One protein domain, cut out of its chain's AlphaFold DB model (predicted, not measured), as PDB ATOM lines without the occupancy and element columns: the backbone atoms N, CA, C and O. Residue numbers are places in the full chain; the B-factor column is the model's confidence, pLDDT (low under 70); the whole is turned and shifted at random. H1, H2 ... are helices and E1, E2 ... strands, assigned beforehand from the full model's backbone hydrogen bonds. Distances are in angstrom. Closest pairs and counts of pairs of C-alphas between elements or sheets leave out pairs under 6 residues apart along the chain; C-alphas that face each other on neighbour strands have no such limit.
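This is residues 31 to 136 of the 184 residues of an uncharacterized protein of Bacteroides stercoris (UniProt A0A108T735). H1 lies in the middle, between a small sheet of three strands, E1, E2 and E3, and the longest helix, H3; H4 packs on H1 too. H5 and H2 lie towards opposite ends of the longest axis. The printed part has 106 residues with elements E1 H1 H2 H3 H4 E2 H5 E3 E4; the sheet's order is E1 E2 E3, mixed. The class is mixed, helices and strands; the whole is compact, with a radius of gyration of the C-alphas of 14.2 A and spans of 44 by 31 by 26 A.

Begin at edge strand E1, residues 34 to 36, parallel to inner strand E2, residues 100 to 104; N 35 and O 102 are within hydrogen-bond range at 2.9 A. E2 is antiparallel to E3, residues 117 to 122, with N 101 and O 121 at 2.9 A. H1, residues 40 to 48, is on the sheet at a height of 7.9 A. E1, H1, H2 at 65 to 70, H3 at 72 to 84, H4 at 94 to 97 and E2 make a strand-helix-strand unit, parallel neighbour strands with helices between. H3 touches H1 with residues 77 to 81 alone; the closest C-alphas, Asn 47 and Ile 81, are 6.2 A apart. H4 touches H1, closest at C-alphas Val 45 and Ile 97, 5.6 A. H2 is close but not clearly touching H3, 6.5 A between C-alphas 69 and 75. H5, residues 110 to 114, is only just not on the sheet, with 4 pairs of C-alphas within 10 A. E4, residues 127 to 131, pairs with no named strand. Every O i to N i+4 pair is within range in H1, H2 and H5, 8 of 9 in H3; H4 is too short for one.

Find C-alpha 34, where E1 begins, at (35.570, 24.019, 43.692). H3 spans 19.0 A, E3 16.5 A; E4 ends at C-alpha 131, (33.135, 13.682, 28.903).

The C-alphas of Lys 67 and Arg 114 are farthest apart, 44.5 A. The printed part has no cut; H1 to H2 is a long link, and no printed residue is under 70 in pLDDT.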
ATOM      1  N   THR A  31      39.272  28.381  42.420       89.75
ATOM      2  CA  THR A  31      38.215  28.444  43.445       89.75
ATOM      3  C   THR A  31      36.808  28.414  42.840       89.75
ATOM      4  O   THR A  31      35.889  27.888  43.457       89.75
ATOM      5  N   SER A  32      36.640  28.929  41.620       90.81
ATOM      6  CA  SER A  32      35.385  28.889  40.862       90.81
ATOM      7  C   SER A  32      34.944  27.473  40.474       90.81
ATOM      8  O   SER A  32      33.740  27.262  40.311       90.81
ATOM      9  N   ASP A  33      35.882  26.528  40.353       92.69
ATOM     10  CA  ASP A  33      35.642  25.124  39.997       92.69
ATOM     11  C   ASP A  33      35.483  24.222  41.232       92.69
ATOM     12  O   ASP A  33      35.052  23.075  41.110       92.69
ATOM     13  N   ILE A  34      35.800  24.727  42.429       93.81
ATOM     14  CA  ILE A  34      35.570  24.019  43.692       93.81
ATOM     15  C   ILE A  34      34.138  24.290  44.147       93.81
ATOM     16  O   ILE A  34      33.789  25.420  44.495       93.81
ATOM     17  N   LYS A  35      33.308  23.248  44.181       94.50
ATOM     18  CA  LYS A  35      31.887  23.342  44.541       94.50
ATOM     19  C   LYS A  35      31.539  22.388  45.677       94.50
ATOM     20  O   LYS A  35      32.159  21.340  45.830       94.50
ATOM     21  N   TYR A  36      30.540  22.750  46.473       92.62
ATOM     22  CA  TYR A  36      29.900  21.815  47.398       92.62
ATOM     23  C   TYR A  36      28.849  20.987  46.658       92.62
ATOM     24  O   TYR A  36      28.362  21.400  45.603       92.62
ATOM     25  N   PHE A  37      28.521  19.820  47.208       89.88
ATOM     26  CA  PHE A  37      27.567  18.873  46.627       89.88
ATOM     27  C   PHE A  37      26.179  19.477  46.321       89.88
ATOM     28  O   PHE A  37      25.479  18.971  45.453       89.88
ATOM     29  N   ASP A  38      25.783  20.550  47.009       88.94
ATOM     30  CA  ASP A  38      24.482  21.222  46.902       88.94
ATOM     31  C   ASP A  38      24.481  22.454  45.976       88.94
ATOM     32  O   ASP A  38      23.452  23.123  45.815       88.94
ATOM     33  N   SER A  39      25.621  22.763  45.350       93.44
ATOM     34  CA  SER A  39      25.765  23.873  44.407       93.44
ATOM     35  C   SER A  39      24.909  23.672  43.157       93.44
ATOM     36  O   SER A  39      24.891  22.592  42.578       93.44
ATOM     37  N   ASP A  40      24.327  24.754  42.638       93.62
ATOM     38  CA  ASP A  40      23.492  24.721  41.428       93.62
ATOM     39  C   ASP A  40      24.220  24.117  40.216       93.62
ATOM     40  O   ASP A  40      23.693  23.217  39.572       93.62
ATOM     41  N   ALA A  41      25.465  24.526  39.956       94.31
ATOM     42  CA  ALA A  41      26.280  23.951  38.879       94.31
ATOM     43  C   ALA A  41      26.523  22.434  39.034       94.31
ATOM     44  O   ALA A  41      26.560  21.704  38.047       94.31
ATOM     45  N   VAL A  42      26.645  21.946  40.276       95.06
ATOM     46  CA  VAL A  42      26.782  20.510  40.558       95.06
ATOM     47  C   VAL A  42      25.473  19.796  40.248       95.06
ATOM     48  O   VAL A  42      25.514  18.777  39.566       95.06
ATOM     49  N   SER A  43      24.330  20.358  40.655       95.38
ATOM     50  CA  SER A  43      23.004  19.816  40.331       95.38
ATOM     51  C   SER A  43      22.747  19.760  38.825       95.38
ATOM     52  O   SER A  43      22.168  18.784  38.349       95.38
ATOM     53  N   VAL A  44      23.192  20.773  38.070       95.62
ATOM     54  CA  VAL A  44      23.107  20.786  36.602       95.62
ATOM     55  C   VAL A  44      23.867  19.601  36.024       95.62
ATOM     56  O   VAL A  44      23.280  18.788  35.315       95.62
ATOM     57  N   VAL A  45      25.154  19.476  36.358       95.75
ATOM     58  CA  VAL A  45      26.011  18.439  35.775       95.75
ATOM     59  C   VAL A  45      25.598  17.037  36.218       95.75
ATOM     60  O   VAL A  45      25.541  16.126  35.394       95.75
ATOM     61  N   SER A  46      25.251  16.842  37.493       95.00
ATOM     62  CA  SER A  46      24.844  15.530  38.002       95.00
ATOM     63  C   SER A  46      23.564  15.024  37.337       95.00
ATOM     64  O   SER A  46      23.458  13.834  37.040       95.00
ATOM     65  N   ASN A  47      22.606  15.910  37.040       95.69
ATOM     66  CA  ASN A  47      21.349  15.525  36.396       95.69
ATOM     67  C   ASN A  47      21.497  15.210  34.898       95.69
ATOM     68  O   ASN A  47      20.628  14.537  34.339       95.69
ATOM     69  N   ILE A  48      22.625  15.549  34.256       94.56
ATOM     70  CA  ILE A  48      22.929  15.071  32.894       94.56
ATOM     71  C   ILE A  48      22.948  13.534  32.851       94.56
ATOM     72  O   ILE A  48      22.541  12.929  31.855       94.56
ATOM     73  N   ALA A  49      23.339  12.871  33.946       92.25
ATOM     74  CA  ALA A  49      23.340  11.413  34.041       92.25
ATOM     75  C   ALA A  49      21.956  10.795  33.767       92.25
ATOM     76  O   ALA A  49      21.893   9.727  33.159       92.25
ATOM     77  N   LYS A  50      20.867  11.498  34.106       92.88
ATOM     78  CA  LYS A  50      19.480  11.057  33.873       92.88
ATOM     79  C   LYS A  50      18.979  11.294  32.448       92.88
ATOM     80  O   LYS A  50      17.954  10.740  32.064       92.88
ATOM     81  N   ARG A  51      19.678  12.114  31.657       93.62
ATOM     82  CA  ARG A  51      19.310  12.366  30.259       93.62
ATOM     83  C   ARG A  51      19.455  11.100  29.395       93.62
ATOM     84  O   ARG A  51      20.243  10.217  29.737       93.62
ATOM     85  N   PRO A  52      18.764  11.006  28.255       92.50
ATOM     86  CA  PRO A  52      19.059  10.003  27.232       92.50
ATOM     87  C   PRO A  52      20.529  10.033  26.771       92.50
ATOM     88  O   PRO A  52      21.221  11.033  26.961       92.50
ATOM     89  N   ILE A  53      21.033   8.932  26.203       89.94
ATOM     90  CA  ILE A  53      22.445   8.808  25.777       89.94
ATOM     91  C   ILE A  53      22.797   9.723  24.593       89.94
ATOM     92  O   ILE A  53      23.942  10.137  24.444       89.94
ATOM     93  N   ASP A  54      21.798  10.047  23.781       91.62
ATOM     94  CA  ASP A  54      21.831  10.941  22.627       91.62
ATOM     95  C   ASP A  54      21.677  12.422  22.999       91.62
ATOM     96  O   ASP A  54      21.724  13.277  22.118       91.62
ATOM     97  N   PHE A  55      21.560  12.746  24.295       94.00
ATOM     98  CA  PHE A  55      21.545  14.129  24.763       94.00
ATOM     99  C   PHE A  55      22.779  14.890  24.271       94.00
ATOM    100  O   PHE A  55      23.925  14.489  24.507       94.00
ATOM    101  N   SER A  56      22.524  16.016  23.610       93.31
ATOM    102  CA  SER A  56      23.545  16.869  23.022       93.31
ATOM    103  C   SER A  56      23.169  18.335  23.179       93.31
ATOM    104  O   SER A  56      22.000  18.708  23.106       93.31
ATOM    105  N   ILE A  57      24.184  19.167  23.375       92.69
ATOM    106  CA  ILE A  57      24.091  20.624  23.361       92.69
ATOM    107  C   ILE A  57      24.936  21.236  22.239       92.69
ATOM    108  O   ILE A  57      25.112  22.449  22.229       92.69
ATOM    109  N   GLU A  58      25.477  20.431  21.312       91.12
ATOM    110  CA  GLU A  58      26.357  20.913  20.232       91.12
ATOM    111  C   GLU A  58      25.708  22.039  19.419       91.12
ATOM    112  O   GLU A  58      26.308  23.104  19.266       91.12
ATOM    113  N   ASP A  59      24.454  21.847  19.008       90.38
ATOM    114  CA  ASP A  59      23.676  22.832  18.248       90.38
ATOM    115  C   ASP A  59      23.231  24.036  19.098       90.38
ATOM    116  O   ASP A  59      22.764  25.048  18.575       90.38
ATOM    117  N   LEU A  60      23.383  23.941  20.424       90.06
ATOM    118  CA  LEU A  60      22.903  24.929  21.389       90.06
ATOM    119  C   LEU A  60      24.023  25.825  21.939       90.06
ATOM    120  O   LEU A  60      23.733  26.796  22.639       90.06
ATOM    121  N   ARG A  61      25.296  25.521  21.643       85.25
ATOM    122  CA  ARG A  61      26.477  26.207  22.212       85.25
ATOM    123  C   ARG A  61      26.501  27.710  21.950       85.25
ATOM    124  O   ARG A  61      26.871  28.482  22.832       85.25
ATOM    125  N   GLU A  62      26.087  28.111  20.753       87.38
ATOM    126  CA  GLU A  62      26.111  29.506  20.293       87.38
ATOM    127  C   GLU A  62      24.825  30.272  20.639       87.38
ATOM    128  O   GLU A  62      24.700  31.465  20.349       87.38
ATOM    129  N   LEU A  63      23.838  29.603  21.246       90.94
ATOM    130  CA  LEU A  63      22.595  30.253  21.631       90.94
ATOM    131  C   LEU A  63      22.820  31.196  22.811       90.94
ATOM    132  O   LEU A  63      23.550  30.914  23.763       90.94
ATOM    133  N   ASP A  64      22.115  32.325  22.783       92.25
ATOM    134  CA  ASP A  64      22.042  33.179  23.955       92.25
ATOM    135  C   ASP A  64      21.344  32.450  25.111       92.25
ATOM    136  O   ASP A  64      20.519  31.555  24.920       92.25
ATOM    137  N   ARG A  65      21.641  32.880  26.338       90.31
ATOM    138  CA  ARG A  65      21.158  32.224  27.559       90.31
ATOM    139  C   ARG A  65      19.635  32.060  27.603       90.31
ATOM    140  O   ARG A  65      19.164  31.090  28.192       90.31
ATOM    141  N   LYS A  66      18.856  32.982  27.022       92.12
ATOM    142  CA  LYS A  66      17.388  32.880  27.027       92.12
ATOM    143  C   LYS A  66      16.916  31.816  26.043       92.12
ATOM    144  O   LYS A  66      16.091  30.991  26.427       92.12
ATOM    145  N   LYS A  67      17.450  31.814  24.817       93.94
ATOM    146  CA  LYS A  67      17.140  30.779  23.818       93.94
ATOM    147  C   LYS A  67      17.579  29.401  24.287       93.94
ATOM    148  O   LYS A  67      16.749  28.508  24.309       93.94
ATOM    149  N   PHE A  68      18.806  29.278  24.793       94.56
ATOM    150  CA  PHE A  68      19.333  28.035  25.360       94.56
ATOM    151  C   PHE A  68      18.383  27.432  26.401       94.56
ATOM    152  O   PHE A  68      18.015  26.266  26.323       94.56
ATOM    153  N   ASN A  69      17.928  28.245  27.359       94.44
ATOM    154  CA  ASN A  69      16.996  27.777  28.380       94.44
ATOM    155  C   ASN A  69      15.583  27.530  27.845       94.44
ATOM    156  O   ASN A  69      14.797  26.945  28.567       94.44
ATOM    157  N   SER A  70      15.227  27.967  26.639       94.50
ATOM    158  CA  SER A  70      13.898  27.727  26.061       94.50
ATOM    159  C   SER A  70      13.814  26.408  25.285       94.50
ATOM    160  O   SER A  70      12.707  25.976  24.973       94.50
ATOM    161  N   GLU A  71      14.950  25.771  24.993       95.06
ATOM    162  CA  GLU A  71      15.014  24.494  24.276       95.06
ATOM    163  C   GLU A  71      14.408  23.347  25.090       95.06
ATOM    164  O   GLU A  71      14.601  23.258  26.307       95.06
ATOM    165  N   GLU A  72      13.704  22.436  24.413       93.06
ATOM    166  CA  GLU A  72      12.975  21.325  25.043       93.06
ATOM    167  C   GLU A  72      13.902  20.419  25.868       93.06
ATOM    168  O   GLU A  72      13.612  20.103  27.025       93.06
ATOM    169  N   GLU A  73      15.072  20.090  25.318       92.38
ATOM    170  CA  GLU A  73      16.094  19.275  25.981       92.38
ATOM    171  C   GLU A  73      16.585  19.902  27.297       92.38
ATOM    172  O   GLU A  73      16.813  19.203  28.292       92.38
ATOM    173  N   ILE A  74      16.706  21.233  27.327       95.06
ATOM    174  CA  ILE A  74      17.159  21.990  28.498       95.06
ATOM    175  C   ILE A  74      16.022  22.186  29.500       95.06
ATOM    176  O   ILE A  74      16.249  22.096  30.706       95.06
ATOM    177  N   GLN A  75      14.789  22.384  29.032       95.19
ATOM    178  CA  GLN A  75      13.605  22.414  29.891       95.19
ATOM    179  C   GLN A  75      13.380  21.075  30.595       95.19
ATOM    180  O   GLN A  75      13.063  21.049  31.787       95.19
ATOM    181  N   TYR A  76      13.608  19.959  29.906       94.56
ATOM    182  CA  TYR A  76      13.511  18.646  30.525       94.56
ATOM    183  C   TYR A  76      14.668  18.415  31.519       94.56
ATOM    184  O   TYR A  76      14.437  17.951  32.635       94.56
ATOM    185  N   LEU A  77      15.899  18.840  31.212       95.56
ATOM    186  CA  LEU A  77      16.973  18.854  32.217       95.56
ATOM    187  C   LEU A  77      16.593  19.694  33.455       95.56
ATOM    188  O   LEU A  77      16.790  19.254  34.587       95.56
ATOM    189  N   LEU A  78      16.008  20.877  33.256       96.06
ATOM    190  CA  LEU A  78      15.535  21.736  34.341       96.06
ATOM    191  C   LEU A  78      14.448  21.055  35.186       96.06
ATOM    192  O   LEU A  78      14.449  21.206  36.408       96.06
ATOM    193  N   HIS A  79      13.539  20.303  34.563       95.38
ATOM    194  CA  HIS A  79      12.529  19.517  35.270       95.38
ATOM    195  C   HIS A  79      13.169  18.467  36.189       95.38
ATOM    196  O   HIS A  79      12.822  18.407  37.368       95.38
ATOM    197  N   GLU A  80      14.153  17.710  35.691       95.31
ATOM    198  CA  GLU A  80      14.887  16.717  36.492       95.31
ATOM    199  C   GLU A  80      15.608  17.349  37.686       95.31
ATOM    200  O   GLU A  80      15.542  16.837  38.805       95.31
ATOM    201  N   ILE A  81      16.241  18.506  37.471       95.81
ATOM    202  CA  ILE A  81      16.894  19.258  38.548       95.81
ATOM    203  C   ILE A  81      15.863  19.718  39.580       95.81
ATOM    204  O   ILE A  81      16.093  19.599  40.780       95.81
ATOM    205  N   LYS A  82      14.712  20.236  39.141       95.62
ATOM    206  CA  LYS A  82      13.663  20.734  40.040       95.62
ATOM    207  C   LYS A  82      12.941  19.649  40.814       95.62
ATOM    208  O   LYS A  82      12.460  19.929  41.909       95.62
ATOM    209  N   TYR A  83      12.873  18.442  40.266       94.06
ATOM    210  CA  TYR A  83      12.367  17.287  40.992       94.06
ATOM    211  C   TYR A  83      13.195  17.031  42.264       94.06
ATOM    212  O   TYR A  83      12.634  16.740  43.316       94.06
ATOM    213  N   GLU A  84      14.517  17.224  42.201       91.44
ATOM    214  CA  GLU A  84      15.413  17.117  43.365       91.44
ATOM    215  C   GLU A  84      15.501  18.416  44.179       91.44
ATOM    216  O   GLU A  84      15.564  18.390  45.408       91.44
ATOM    217  N   LYS A  85      15.510  19.565  43.496       93.00
ATOM    218  CA  LYS A  85      15.707  20.897  44.077       93.00
ATOM    219  C   LYS A  85      14.618  21.857  43.580       93.00
ATOM    220  O   LYS A  85      14.876  22.665  42.685       93.00
ATOM    221  N   PRO A  86      13.413  21.853  44.186       93.62
ATOM    222  CA  PRO A  86      12.274  22.652  43.714       93.62
ATOM    223  C   PRO A  86      12.534  24.162  43.628       93.62
ATOM    224  O   PRO A  86      11.911  24.864  42.835       93.62
ATOM    225  N   HIS A  87      13.472  24.664  44.435       92.38
ATOM    226  CA  HIS A  87      13.866  26.074  44.484       92.38
ATOM    227  C   HIS A  87      14.936  26.468  43.452       92.38
ATOM    228  O   HIS A  87      15.368  27.621  43.446       92.38
ATOM    229  N   PHE A  88      15.397  25.539  42.608       94.19
ATOM    230  CA  PHE A  88      16.386  25.828  41.574       94.19
ATOM    231  C   PHE A  88      15.859  26.896  40.603       94.19
ATOM    232  O   PHE A  88      14.715  26.831  40.139       94.19
ATOM    233  N   GLN A  89      16.690  27.895  40.300       91.44
ATOM    234  CA  GLN A  89      16.320  28.965  39.375       91.44
ATOM    235  C   GLN A  89      16.158  28.411  37.958       91.44
ATOM    236  O   GLN A  89      16.931  27.566  37.530       91.44
ATOM    237  N   ASN A  90      15.199  28.923  37.185       92.06
ATOM    238  CA  ASN A  90      14.907  28.446  35.820       92.06
ATOM    239  C   ASN A  90      15.959  28.899  34.793       92.06
ATOM    240  O   ASN A  90      15.613  29.319  33.691       92.06
ATOM    241  N   VAL A  91      17.227  28.933  35.191       92.25
ATOM    242  CA  VAL A  91      18.303  29.499  34.402       92.25
ATOM    243  C   VAL A  91      19.559  28.654  34.577       92.25
ATOM    244  O   VAL A  91      20.314  28.815  35.532       92.25
ATOM    245  N   ILE A  92      19.806  27.799  33.595       93.38
ATOM    246  CA  ILE A  92      21.028  27.017  33.439       93.38
ATOM    247  C   ILE A  92      22.031  27.842  32.622       93.38
ATOM    248  O   ILE A  92      21.660  28.543  31.674       93.38
ATOM    249  N   ASP A  93      23.300  27.819  33.022       90.31
ATOM    250  CA  ASP A  93      24.406  28.317  32.201       90.31
ATOM    251  C   ASP A  93      24.939  27.156  31.354       90.31
ATOM    252  O   ASP A  93      25.355  26.131  31.898       90.31
ATOM    253  N   SER A  94      24.923  27.303  30.028       89.44
ATOM    254  CA  SER A  94      25.426  26.279  29.106       89.44
ATOM    255  C   SER A  94      26.899  25.956  29.363       89.44
ATOM    256  O   SER A  94      27.316  24.814  29.192       89.44
ATOM    257  N   LYS A  95      27.677  26.921  29.867       87.62
ATOM    258  CA  LYS A  95      29.091  26.717  30.200       87.62
ATOM    259  C   LYS A  95      29.290  25.744  31.352       87.62
ATOM    260  O   LYS A  95      30.315  25.077  31.391       87.62
ATOM    261  N   ASP A  96      28.351  25.657  32.292       91.50
ATOM    262  CA  ASP A  96      28.486  24.742  33.427       91.50
ATOM    263  C   ASP A  96      28.296  23.279  33.006       91.50
ATOM    264  O   ASP A  96      28.911  22.398  33.602       91.50
ATOM    265  N   ILE A  97      27.532  23.021  31.938       93.25
ATOM    266  CA  ILE A  97      27.308  21.675  31.383       93.25
ATOM    267  C   ILE A  97      28.603  21.057  30.845       93.25
ATOM    268  O   ILE A  97      28.767  19.841  30.924       93.25
ATOM    269  N   GLU A  98      29.524  21.877  30.332       92.88
ATOM    270  CA  GLU A  98      30.783  21.409  29.732       92.88
ATOM    271  C   GLU A  98      32.004  21.526  30.649       92.88
ATOM    272  O   GLU A  98      33.147  21.339  30.224       92.88
ATOM    273  N   ARG A  99      31.786  21.842  31.928       93.06
ATOM    274  CA  ARG A  99      32.862  22.010  32.907       93.06
ATOM    275  C   ARG A  99      33.091  20.756  33.731       93.06
ATOM    276  O   ARG A  99      32.213  19.919  33.919       93.06
ATOM    277  N   VAL A 100      34.305  20.664  34.265       95.19
ATOM    278  CA  VAL A 100      34.653  19.703  35.309       95.19
ATOM    279  C   VAL A 100      34.733  20.450  36.633       95.19
ATOM    280  O   VAL A 100      35.440  21.451  36.736       95.19
ATOM    281  N   PHE A 101      34.026  19.966  37.649       94.94
ATOM    282  CA  PHE A 101      34.027  20.552  38.989       94.94
ATOM    283  C   PHE A 101      34.793  19.669  39.971       94.94
ATOM    284  O   PHE A 101      34.677  18.450  39.938       94.94
ATOM    285  N   CYS A 102      35.543  20.277  40.888       94.50
ATOM    286  CA  CYS A 102      36.060  19.592  42.069       94.50
ATOM    287  C   CYS A 102      34.999  19.671  43.170       94.50
ATOM    288  O   CYS A 102      34.772  20.735  43.752       94.50
ATOM    289  N   VAL A 103      34.320  18.556  43.426       93.50
ATOM    290  CA  VAL A 103      33.182  18.512  44.341       93.50
ATOM    291  C   VAL A 103      33.634  18.079  45.725       93.50
ATOM    292  O   VAL A 103      34.237  17.019  45.911       93.50
ATOM    293  N   LYS A 104      33.297  18.909  46.714       90.62
ATOM    294  CA  LYS A 104      33.342  18.553  48.127       90.62
ATOM    295  C   LYS A 104      32.049  17.804  48.475       90.62
ATOM    296  O   LYS A 104      30.979  18.422  48.424       90.62
ATOM    297  N   PRO A 105      32.128  16.498  48.779       84.06
ATOM    298  CA  PRO A 105      30.962  15.683  49.091       84.06
ATOM    299  C   PRO A 105      30.273  16.158  50.371       84.06
ATOM    300  O   PRO A 105      30.842  16.915  51.162       84.06
ATOM    301  N   MET A 106      29.052  15.671  50.586       80.75
ATOM    302  CA  MET A 106      28.408  15.774  51.888       80.75
ATOM    303  C   MET A 106      29.292  15.067  52.927       80.75
ATOM    304  O   MET A 106      29.843  13.998  52.673       80.75
ATOM    305  N   PHE A 107      29.479  15.684  54.089       74.38
ATOM    306  CA  PHE A 107      30.279  15.120  55.178       74.38
ATOM    307  C   PHE A 107      29.453  14.110  55.993       74.38
ATOM    308  O   PHE A 107      29.342  14.232  57.209       74.38
ATOM    309  N   ASP A 108      28.828  13.148  55.316       75.94
ATOM    310  CA  ASP A 108      27.964  12.119  55.907       75.94
ATOM    311  C   ASP A 108      28.708  10.796  56.141       75.94
ATOM    312  O   ASP A 108      28.441  10.088  57.109       75.94
ATOM    313  N   ASN A 109      29.693  10.489  55.298       79.06
ATOM    314  CA  ASN A 109      30.522   9.303  55.417       79.06
ATOM    315  C   ASN A 109      31.810   9.604  56.217       79.06
ATOM    316  O   ASN A 109      32.690  10.320  55.719       79.06
ATOM    317  N   PRO A 110      31.998   9.012  57.417       79.06
ATOM    318  CA  PRO A 110      33.171   9.255  58.259       79.06
ATOM    319  C   PRO A 110      34.512   9.014  57.562       79.06
ATOM    320  O   PRO A 110      35.476   9.738  57.816       79.06
ATOM    321  N   ARG A 111      34.588   8.037  56.651       81.31
ATOM    322  CA  ARG A 111      35.797   7.751  55.872       81.31
ATOM    323  C   ARG A 111      36.128   8.898  54.921       81.31
ATOM    324  O   ARG A 111      37.279   9.325  54.855       81.31
ATOM    325  N   ILE A 112      35.126   9.438  54.225       78.06
ATOM    326  CA  ILE A 112      35.302  10.583  53.320       78.06
ATOM    327  C   ILE A 112      35.779  11.813  54.095       78.06
ATOM    328  O   ILE A 112      36.713  12.486  53.661       78.06
ATOM    329  N   ILE A 113      35.207  12.057  55.276       80.38
ATOM    330  CA  ILE A 113      35.608  13.160  56.158       80.38
ATOM    331  C   ILE A 113      37.078  13.016  56.568       80.38
ATOM    332  O   ILE A 113      37.873  13.939  56.380       80.38
ATOM    333  N   ARG A 114      37.464  11.845  57.094       80.88
ATOM    334  CA  ARG A 114      38.825  11.581  57.593       80.88
ATOM    335  C   ARG A 114      39.886  11.694  56.510       80.88
ATOM    336  O   ARG A 114      40.959  12.240  56.749       80.88
ATOM    337  N   GLN A 115      39.569  11.228  55.310       84.00
ATOM    338  CA  GLN A 115      40.478  11.298  54.170       84.00
ATOM    339  C   GLN A 115      40.442  12.668  53.483       84.00
ATOM    340  O   GLN A 115      41.204  12.881  52.546       84.00
ATOM    341  N   SER A 116      39.586  13.600  53.929       86.56
ATOM    342  CA  SER A 116      39.317  14.868  53.233       86.56
ATOM    343  C   SER A 116      39.027  14.635  51.746       86.56
ATOM    344  O   SER A 116      39.614  15.269  50.865       86.56
ATOM    345  N   GLY A 117      38.192  13.628  51.485       88.25
ATOM    346  CA  GLY A 117      37.909  13.126  50.152       88.25
ATOM    347  C   GLY A 117      37.146  14.136  49.311       88.25
ATOM    348  O   GLY A 117      36.238  14.810  49.792       88.25
ATOM    349  N   ALA A 118      37.506  14.201  48.039       91.44
ATOM    350  CA  ALA A 118      36.790  14.929  47.006       91.44
ATOM    351  C   ALA A 118      36.759  14.079  45.726       91.44
ATOM    352  O   ALA A 118      37.401  13.025  45.633       91.44
ATOM    353  N   PHE A 119      35.991  14.517  44.738       92.31
ATOM    354  CA  PHE A 119      35.953  13.880  43.425       92.31
ATOM    355  C   PHE A 119      35.786  14.925  42.328       92.31
ATOM    356  O   PHE A 119      35.326  16.040  42.583       92.31
ATOM    357  N   PHE A 120      36.177  14.567  41.107       94.50
ATOM    358  CA  PHE A 120      35.890  15.386  39.937       94.50
ATOM    359  C   PHE A 120      34.539  14.980  39.356       94.50
ATOM    360  O   PHE A 120      34.313  13.813  39.045       94.50
ATOM    361  N   LEU A 121      33.640  15.947  39.219       95.19
ATOM    362  CA  LEU A 121      32.369  15.776  38.538       95.19
ATOM    363  C   LEU A 121      32.515  16.284  37.108       95.19
ATOM    364  O   LEU A 121      32.739  17.475  36.892       95.19
ATOM    365  N   TYR A 122      32.410  15.367  36.153       95.06
ATOM    366  CA  TYR A 122      32.575  15.656  34.737       95.06
ATOM    367  C   TYR A 122      31.239  16.037  34.109       95.06
ATOM    368  O   TYR A 122      30.288  15.257  34.143       95.06
ATOM    369  N   GLY A 123      31.203  17.222  33.506       95.12
ATOM    370  CA  GLY A 123      30.233  17.569  32.481       95.12
ATOM    371  C   GLY A 123      30.447  16.785  31.190       95.12
ATOM    372  O   GLY A 123      31.168  15.783  31.144       95.12
ATOM    373  N   ILE A 124      29.843  17.276  30.118       95.06
ATOM    374  CA  ILE A 124      29.922  16.678  28.781       95.06
ATOM    375  C   ILE A 124      30.729  17.571  27.835       95.06
ATOM    376  O   ILE A 124      31.034  18.708  28.158       95.06
ATOM    377  N   ASN A 125      31.093  17.080  26.662       93.81
ATOM    378  CA  ASN A 125      31.701  17.893  25.615       93.81
ATOM    379  C   ASN A 125      30.782  17.892  24.398       93.81
ATOM    380  O   ASN A 125      30.981  17.118  23.465       93.81
ATOM    381  N   GLY A 126      29.742  18.726  24.432       91.50
ATOM    382  CA  GLY A 126      28.719  18.788  23.392       91.50
ATOM    383  C   GLY A 126      27.750  17.621  23.488       91.50
ATOM    384  O   GLY A 126      26.583  17.821  23.795       91.50
ATOM    385  N   ASN A 127      28.246  16.403  23.296       92.50
ATOM    386  CA  ASN A 127      27.478  15.168  23.375       92.50
ATOM    387  C   ASN A 127      27.695  14.455  24.716       92.50
ATOM    388  O   ASN A 127      28.824  14.361  25.198       92.50
ATOM    389  N   LYS A 128      26.640  13.863  25.288       92.25
ATOM    390  CA  LYS A 128      26.717  13.104  26.545       92.25
ATOM    391  C   LYS A 128      27.710  11.942  26.528       92.25
ATOM    392  O   LYS A 128      28.286  11.606  27.561       92.25
ATOM    393  N   SER A 129      27.933  11.340  25.367       92.00
ATOM    394  CA  SER A 129      28.895  10.249  25.191       92.00
ATOM    395  C   SER A 129      30.352  10.714  25.288       92.00
ATOM    396  O   SER A 129      31.255   9.884  25.375       92.00
ATOM    397  N   GLN A 130      30.597  12.028  25.274       93.56
ATOM    398  CA  GLN A 130      31.920  12.617  25.413       93.56
ATOM    399  C   GLN A 130      32.025  13.356  26.753       93.56
ATOM    400  O   GLN A 130      31.291  14.317  26.974       93.56
ATOM    401  N   PRO A 131      32.932  12.955  27.658       93.50
ATOM    402  CA  PRO A 131      33.135  13.682  28.903       93.50
ATOM    403  C   PRO A 131      33.820  15.030  28.651       93.50
ATOM    404  O   PRO A 131      34.646  15.171  27.744       93.50
ATOM    405  N   ALA A 132      33.520  16.011  29.500       94.69
ATOM    406  CA  ALA A 132      34.233  17.282  29.535       94.69
ATOM    407  C   ALA A 132      35.743  17.073  29.752       94.69
ATOM    408  O   ALA A 132      36.182  16.171  30.471       94.69
ATOM    409  N   SER A 133      36.561  17.936  29.149       92.00
ATOM    410  CA  SER A 133      38.019  17.844  29.277       92.00
ATOM    411  C   SER A 133      38.499  18.376  30.630       92.00
ATOM    412  O   SER A 133      38.122  19.467  31.061       92.00
ATOM    413  N   LEU A 134      39.372  17.613  31.300       89.88
ATOM    414  CA  LEU A 134      39.985  18.018  32.566       89.88
ATOM    415  C   LEU A 134      41.081  19.064  32.313       89.88
ATOM    416  O   LEU A 134      42.240  18.725  32.091       89.88
ATOM    417  N   ASN A 135      40.716  20.341  32.385       86.62
ATOM    418  CA  ASN A 135      41.610  21.462  32.075       86.62
ATOM    419  C   ASN A 135      42.398  21.989  33.292       86.62
ATOM    420  O   ASN A 135      42.798  23.152  33.324       86.62
ATOM    421  N   PHE A 136      42.622  21.157  34.313       90.31
ATOM    422  CA  PHE A 136      43.418  21.540  35.482       90.31
ATOM    423  C   PHE A 136      44.902  21.278  35.240       90.31
ATOM    424  O   PHE A 136      45.293  20.168  34.867       90.31
TER     425      PHE A 136